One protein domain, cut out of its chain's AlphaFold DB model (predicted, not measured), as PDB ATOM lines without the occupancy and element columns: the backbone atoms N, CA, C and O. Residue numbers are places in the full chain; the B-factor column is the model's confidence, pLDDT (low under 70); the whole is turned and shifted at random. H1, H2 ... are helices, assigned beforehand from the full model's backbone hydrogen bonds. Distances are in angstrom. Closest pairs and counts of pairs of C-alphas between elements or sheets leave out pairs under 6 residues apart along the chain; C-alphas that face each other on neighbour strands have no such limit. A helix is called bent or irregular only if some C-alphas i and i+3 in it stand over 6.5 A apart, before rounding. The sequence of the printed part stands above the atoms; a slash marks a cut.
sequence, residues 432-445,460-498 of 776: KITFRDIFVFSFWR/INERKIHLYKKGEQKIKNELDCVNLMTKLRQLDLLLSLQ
ATOM      1  N   LYS A 432      42.359  20.989  38.009       81.00
ATOM      2  CA  LYS A 432      42.841  19.686  38.471       81.00
ATOM      3  C   LYS A 432      43.984  19.292  37.551       81.00
ATOM      4  O   LYS A 432      43.758  19.081  36.363       81.00
ATOM      5  N   ILE A 433      45.183  19.202  38.106       80.62
ATOM      6  CA  ILE A 433      46.297  18.510  37.464       80.62
ATOM      7  C   ILE A 433      46.250  17.046  37.899       80.62
ATOM      8  O   ILE A 433      45.806  16.719  39.004       80.62
ATOM      9  N   THR A 434      46.648  16.160  36.994       79.19
ATOM     10  CA  THR A 434      46.923  14.761  37.291       79.19
ATOM     11  C   THR A 434      48.386  14.454  36.999       79.19
ATOM     12  O   THR A 434      49.024  15.084  36.157       79.19
ATOM     13  N   PHE A 435      48.896  13.405  37.639       72.38
ATOM     14  CA  PHE A 435      50.236  12.867  37.402       72.38
ATOM     15  C   PHE A 435      50.521  12.583  35.911       72.38
ATOM     16  O   PHE A 435      51.660  12.712  35.473       72.38
ATOM     17  N   ARG A 436      49.485  12.265  35.113       78.62
ATOM     18  CA  ARG A 436      49.584  12.080  33.656       78.62
ATOM     19  C   ARG A 436      49.806  13.396  32.906       78.62
ATOM     20  O   ARG A 436      50.588  13.401  31.962       78.62
ATOM     21  N   ASP A 437      49.145  14.489  33.299       80.00
ATOM     22  CA  ASP A 437      49.371  15.810  32.687       80.00
ATOM     23  C   ASP A 437      50.821  16.266  32.914       80.00
ATOM     24  O   ASP A 437      51.442  16.797  31.998       80.00
ATOM     25  N   ILE A 438      51.361  15.999  34.114       77.62
ATOM     26  CA  ILE A 438      52.768  16.253  34.457       77.62
ATOM     27  C   ILE A 438      53.674  15.387  33.579       77.62
ATOM     28  O   ILE A 438      54.408  15.937  32.772       77.62
ATOM     29  N   PHE A 439      53.562  14.054  33.650       75.44
ATOM     30  CA  PHE A 439      54.454  13.140  32.921       75.44
ATOM     31  C   PHE A 439      54.482  13.373  31.406       75.44
ATOM     32  O   PHE A 439      55.547  13.268  30.804       75.44
ATOM     33  N   VAL A 440      53.346  13.710  30.783       78.19
ATOM     34  CA  VAL A 440      53.316  14.056  29.352       78.19
ATOM     35  C   VAL A 440      54.155  15.306  29.074       78.19
ATOM     36  O   VAL A 440      54.928  15.299  28.122       78.19
ATOM     37  N   PHE A 441      54.057  16.341  29.912       78.69
ATOM     38  CA  PHE A 441      54.861  17.559  29.785       78.69
ATOM     39  C   PHE A 441      56.351  17.310  30.075       78.69
ATOM     40  O   PHE A 441      57.189  17.724  29.277       78.69
ATOM     41  N   SER A 442      56.680  16.590  31.153       75.12
ATOM     42  CA  SER A 442      58.053  16.206  31.519       75.12
ATOM     43  C   SER A 442      58.748  15.475  30.369       75.12
ATOM     44  O   SER A 442      59.847  15.829  29.944       75.12
ATOM     45  N   PHE A 443      58.069  14.462  29.824       75.12
ATOM     46  CA  PHE A 443      58.604  13.592  28.783       75.12
ATOM     47  C   PHE A 443      58.712  14.325  27.439       75.12
ATOM     48  O   PHE A 443      59.734  14.217  26.768       75.12
ATOM     49  N   TRP A 444      57.718  15.143  27.069       75.12
ATOM     50  CA  TRP A 444      57.826  16.021  25.896       75.12
ATOM     51  C   TRP A 444      58.948  17.054  26.043       75.12
ATOM     52  O   TRP A 444      59.592  17.383  25.052       75.12
ATOM     53  N   ARG A 445      59.237  17.541  27.254       70.44
ATOM     54  CA  ARG A 445      60.322  18.501  27.489       70.44
ATOM     55  C   ARG A 445      61.712  17.861  27.431       70.44
ATOM     56  O   ARG A 445      62.607  18.475  26.860       70.44
ATOM     57  N   ILE A 460      46.271  22.241  25.653       75.25
ATOM     58  CA  ILE A 460      45.485  22.466  26.880       75.25
ATOM     59  C   ILE A 460      46.309  22.102  28.135       75.25
ATOM     60  O   ILE A 460      46.086  22.655  29.209       75.25
ATOM     61  N   ASN A 461      47.297  21.208  28.013       77.94
ATOM     62  CA  ASN A 461      48.196  20.833  29.101       77.94
ATOM     63  C   ASN A 461      49.288  21.877  29.391       77.94
ATOM     64  O   ASN A 461      49.522  22.165  30.563       77.94
ATOM     65  N   GLU A 462      49.904  22.500  28.384       78.25
ATOM     66  CA  GLU A 462      50.807  23.643  28.601       78.25
ATOM     67  C   GLU A 462      50.071  24.799  29.277       78.25
ATOM     68  O   GLU A 462      50.541  25.334  30.284       78.25
ATOM     69  N   ARG A 463      48.856  25.091  28.805       81.44
ATOM     70  CA  ARG A 463      47.962  26.093  29.387       81.44
ATOM     71  C   ARG A 463      47.657  25.825  30.872       81.44
ATOM     72  O   ARG A 463      47.849  26.703  31.717       81.44
ATOM     73  N   LYS A 464      47.270  24.587  31.225       84.25
ATOM     74  CA  LYS A 464      47.107  24.140  32.628       84.25
ATOM     75  C   LYS A 464      48.367  24.375  33.462       84.25
ATOM     76  O   LYS A 464      48.269  24.794  34.615       84.25
ATOM     77  N   ILE A 465      49.538  24.063  32.910       81.62
ATOM     78  CA  ILE A 465      50.822  24.127  33.618       81.62
ATOM     79  C   ILE A 465      51.292  25.580  33.780       81.62
ATOM     80  O   ILE A 465      51.865  25.915  34.818       81.62
ATOM     81  N   HIS A 466      50.985  26.467  32.830       83.62
ATOM     82  CA  HIS A 466      51.182  27.910  32.977       83.62
ATOM     83  C   HIS A 466      50.285  28.492  34.082       83.62
ATOM     84  O   HIS A 466      50.804  29.102  35.023       83.62
ATOM     85  N   LEU A 467      48.972  28.219  34.042       84.75
ATOM     86  CA  LEU A 467      48.042  28.571  35.125       84.75
ATOM     87  C   LEU A 467      48.526  28.050  36.481       84.75
ATOM     88  O   LEU A 467      48.490  28.780  37.471       84.75
ATOM     89  N   TYR A 468      49.008  26.806  36.534       85.44
ATOM     90  CA  TYR A 468      49.532  26.239  37.768       85.44
ATOM     91  C   TYR A 468      50.758  27.005  38.273       85.44
ATOM     92  O   TYR A 468      50.741  27.451  39.417       85.44
ATOM     93  N   LYS A 469      51.794  27.206  37.444       81.94
ATOM     94  CA  LYS A 469      53.007  27.960  37.826       81.94
ATOM     95  C   LYS A 469      52.650  29.349  38.359       81.94
ATOM     96  O   LYS A 469      53.216  29.799  39.349       81.94
ATOM     97  N   LYS A 470      51.665  30.006  37.743       84.62
ATOM     98  CA  LYS A 470      51.167  31.313  38.178       84.62
ATOM     99  C   LYS A 470      50.407  31.245  39.509       84.62
ATOM    100  O   LYS A 470      50.554  32.134  40.342       84.62
ATOM    101  N   GLY A 471      49.646  30.176  39.748       86.19
ATOM    102  CA  GLY A 471      49.029  29.873  41.042       86.19
ATOM    103  C   GLY A 471      50.046  29.588  42.148       86.19
ATOM    104  O   GLY A 471      49.936  30.149  43.234       86.19
ATOM    105  N   GLU A 472      51.065  28.780  41.858       83.44
ATOM    106  CA  GLU A 472      52.198  28.486  42.742       83.44
ATOM    107  C   GLU A 472      52.941  29.771  43.123       83.44
ATOM    108  O   GLU A 472      53.113  30.058  44.306       83.44
ATOM    109  N   GLN A 473      53.308  30.590  42.133       83.25
ATOM    110  CA  GLN A 473      53.974  31.873  42.343       83.25
ATOM    111  C   GLN A 473      53.101  32.842  43.149       83.25
ATOM    112  O   GLN A 473      53.600  33.524  44.041       83.25
ATOM    113  N   LYS A 474      51.787  32.878  42.894       84.62
ATOM    114  CA  LYS A 474      50.841  33.676  43.681       84.62
ATOM    115  C   LYS A 474      50.798  33.213  45.137       84.62
ATOM    116  O   LYS A 474      50.918  34.047  46.025       84.62
ATOM    117  N   ILE A 475      50.710  31.907  45.391       85.31
ATOM    118  CA  ILE A 475      50.740  31.337  46.746       85.31
ATOM    119  C   ILE A 475      52.079  31.633  47.437       85.31
ATOM    120  O   ILE A 475      52.073  32.081  48.577       85.31
ATOM    121  N   LYS A 476      53.218  31.474  46.749       81.75
ATOM    122  CA  LYS A 476      54.555  31.812  47.275       81.75
ATOM    123  C   LYS A 476      54.711  33.304  47.581       81.75
ATOM    124  O   LYS A 476      55.336  33.651  48.576       81.75
ATOM    125  N   ASN A 477      54.089  34.181  46.794       84.19
ATOM    126  CA  ASN A 477      54.024  35.612  47.089       84.19
ATOM    127  C   ASN A 477      53.088  35.916  48.275       84.19
ATOM    128  O   ASN A 477      53.387  36.805  49.067       84.19
ATOM    129  N   GLU A 478      51.961  35.212  48.424       83.19
ATOM    130  CA  GLU A 478      51.020  35.418  49.537       83.19
ATOM    131  C   GLU A 478      51.486  34.803  50.869       83.19
ATOM    132  O   GLU A 478      51.070  35.294  51.918       83.19
ATOM    133  N   LEU A 479      52.344  33.778  50.821       83.25
ATOM    134  CA  LEU A 479      53.021  33.143  51.960       83.25
ATOM    135  C   LEU A 479      54.430  33.706  52.221       83.25
ATOM    136  O   LEU A 479      55.104  33.251  53.147       83.25
ATOM    137  N   ASP A 480      54.884  34.691  51.441       83.69
ATOM    138  CA  ASP A 480      56.118  35.412  51.746       83.69
ATOM    139  C   ASP A 480      55.990  36.046  53.133       83.69
ATOM    140  O   ASP A 480      55.009  36.744  53.399       83.69
ATOM    141  N   CYS A 481      56.965  35.812  54.013       83.44
ATOM    142  CA  CYS A 481      56.934  36.293  55.395       83.44
ATOM    143  C   CYS A 481      56.636  37.805  55.490       83.44
ATOM    144  O   CYS A 481      55.885  38.228  56.371       83.44
ATOM    145  N   VAL A 482      57.135  38.607  54.539       83.81
ATOM    146  CA  VAL A 482      56.873  40.054  54.477       83.81
ATOM    147  C   VAL A 482      55.394  40.329  54.194       83.81
ATOM    148  O   VAL A 482      54.742  41.046  54.951       83.81
ATOM    149  N   ASN A 483      54.831  39.711  53.151       83.25
ATOM    150  CA  ASN A 483      53.427  39.902  52.776       83.25
ATOM    151  C   ASN A 483      52.463  39.309  53.810       83.25
ATOM    152  O   ASN A 483      51.403  39.883  54.050       83.25
ATOM    153  N   LEU A 484      52.821  38.188  54.436       83.69
ATOM    154  CA  LEU A 484      52.033  37.554  55.486       83.69
ATOM    155  C   LEU A 484      52.003  38.422  56.753       83.69
ATOM    156  O   LEU A 484      50.923  38.651  57.292       83.69
ATOM    157  N   MET A 485      53.135  38.997  57.174       82.00
ATOM    158  CA  MET A 485      53.173  39.938  58.301       82.00
ATOM    159  C   MET A 485      52.421  41.246  57.997       82.00
ATOM    160  O   MET A 485      51.705  41.753  58.862       82.00
ATOM    161  N   THR A 486      52.513  41.776  56.770       84.88
ATOM    162  CA  THR A 486      51.705  42.931  56.339       84.88
ATOM    163  C   THR A 486      50.209  42.608  56.350       84.88
ATOM    164  O   THR A 486      49.416  43.404  56.852       84.88
ATOM    165  N   LYS A 487      49.814  41.432  55.848       83.31
ATOM    166  CA  LYS A 487      48.418  40.983  55.834       83.31
ATOM    167  C   LYS A 487      47.859  40.736  57.228       83.31
ATOM    168  O   LYS A 487      46.724  41.124  57.449       83.31
ATOM    169  N   LEU A 488      48.613  40.136  58.153       80.62
ATOM    170  CA  LEU A 488      48.152  39.927  59.533       80.62
ATOM    171  C   LEU A 488      47.807  41.263  60.203       80.62
ATOM    172  O   LEU A 488      46.674  41.444  60.631       80.62
ATOM    173  N   ARG A 489      48.710  42.254  60.130       78.38
ATOM    174  CA  ARG A 489      48.466  43.616  60.645       78.38
ATOM    175  C   ARG A 489      47.230  44.288  60.031       78.38
ATOM    176  O   ARG A 489      46.538  45.036  60.710       78.38
ATOM    177  N   GLN A 490      46.945  44.034  58.750       79.50
ATOM    178  CA  GLN A 490      45.721  44.509  58.091       79.50
ATOM    179  C   GLN A 490      44.476  43.706  58.489       79.50
ATOM    180  O   GLN A 490      43.379  44.252  58.482       79.50
ATOM    181  N   LEU A 491      44.629  42.417  58.797       72.62
ATOM    182  CA  LEU A 491      43.547  41.475  59.071       72.62
ATOM    183  C   LEU A 491      43.043  41.597  60.511       72.62
ATOM    184  O   LEU A 491      41.834  41.532  60.703       72.62
ATOM    185  N   ASP A 492      43.907  41.881  61.485       65.94
ATOM    186  CA  ASP A 492      43.492  42.242  62.851       65.94
ATOM    187  C   ASP A 492      42.612  43.510  62.833       65.94
ATOM    188  O   ASP A 492      41.529  43.548  63.422       65.94
ATOM    189  N   LEU A 493      43.013  44.504  62.029       68.06
ATOM    190  CA  LEU A 493      42.286  45.757  61.767       68.06
ATOM    191  C   LEU A 493      41.002  45.563  60.923       68.06
ATOM    192  O   LEU A 493      40.188  46.475  60.805       68.06
ATOM    193  N   LEU A 494      40.799  44.379  60.331       65.75
ATOM    194  CA  LEU A 494      39.592  44.016  59.573       65.75
ATOM    195  C   LEU A 494      38.689  43.024  60.323       65.75
ATOM    196  O   LEU A 494      37.500  42.948  60.027       65.75
ATOM    197  N   LEU A 495      39.218  42.274  61.294       58.78
ATOM    198  CA  LEU A 495      38.439  41.420  62.195       58.78
ATOM    199  C   LEU A 495      37.716  42.228  63.276       58.78
ATOM    200  O   LEU A 495      36.642  41.810  63.707       58.78
ATOM    201  N   SER A 496      38.245  43.396  63.650       60.31
ATOM    202  CA  SER A 496      37.542  44.388  64.474       60.31
ATOM    203  C   SER A 496      36.318  45.007  63.774       60.31
ATOM    204  O   SER A 496      35.453  45.574  64.439       60.31
ATOM    205  N   LEU A 497      36.189  44.855  62.450       64.94
ATOM    206  CA  LEU A 497      35.017  45.261  61.672       64.94
ATOM    207  C   LEU A 497      34.108  44.049  61.399       64.94
ATOM    208  O   LEU A 497      34.491  43.075  60.748       64.94
ATOM    209  N   GLN A 498      32.870  44.109  61.902       68.75
ATOM    210  CA  GLN A 498      31.921  42.988  61.966       68.75
ATOM    211  C   GLN A 498      31.368  42.531  60.596       68.75
ATOM    212  O   GLN A 498      30.198  42.722  60.273       68.75
TER     213      GLN A 498
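AT A GLANCE: This is residues 432 to 445 and 460 to 498 of the 776 residues of an uncharacterized protein of Oxytricha trifallax (UniProt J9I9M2). The long helix H2 is the spine of an extended, open chain of three helices, with H3 turning off from its last residues as the other limb of an L and H1 set crosswise near its first residues. The three helices enclose no common core, and residues 469 to 477 of H2 and, in H3, residues 481 to 486 and 488 to 495 stand free. The printed part has 53 residues with three named helices, in the order H1, H2, H3, and no named strand; its class is all helix. It is extended, with a radius of gyration of the C-alphas of 17.2 A, and its outline is a rod spanning 51 by 23 by 15 A.

HOW THE PARTS SIT: Begin with H2, residues 460 to 478, the longest helix. Near its first residues look for H1, residues 435 to 445: the two only just touch, with 3 pairs of C-alphas within 8 A. Their closest C-alphas are those of Asp 437 and Asn 461, 6.3 A apart, and H2 touches H1 with residues 461 to 462 alone. The lines of H1 and H2 are about perpendicular, at 76 degrees. Beyond the last residues of H2, a tight link of 2 residues leads to H3, residues 481 to 495. H2 and H3 are close but not clearly touching; their closest C-alphas are those of Glu 478 and Leu 484, 6.4 A apart. Their lines are about perpendicular, at 74 degrees. H1 and H3 are apart. In H1 and H2 every backbone O i to N i+4 pair is within hydrogen-bond range, and in H3 10 of 11 are.

IN THESE COORDINATES: Find C-alpha 460 at (45.485, 22.466, 26.880); from there H2 runs 26.7 A through residues 460 to 478, to C-alpha 478 at (51.020, 35.418, 49.537). H3, residues 481 to 495, runs 20.4 A and ends at C-alpha 495, at (38.439, 41.420, 62.195). Go back to C-alpha 435 at (50.236, 12.867, 37.402) for H1, which covers residues 435 to 445 and measures 15.2 A. No helix is bent or irregular.

THE WHOLE: The two C-alphas farthest apart are those of Trp 444 and Ser 496, at 52.0 A. Residues 446 to 459 are not printed, and the link from H1 to H2 runs across this cut; C-alphas 445 and 460 are 15.4 A apart. No link that is printed whole is long. Residues 469 to 477, 480 to 486 and 488 to 498 stand free. The mean pLDDT of the printed part is 78.6; look for values under 70 at residues 492 to 498, where the model's confidence is low.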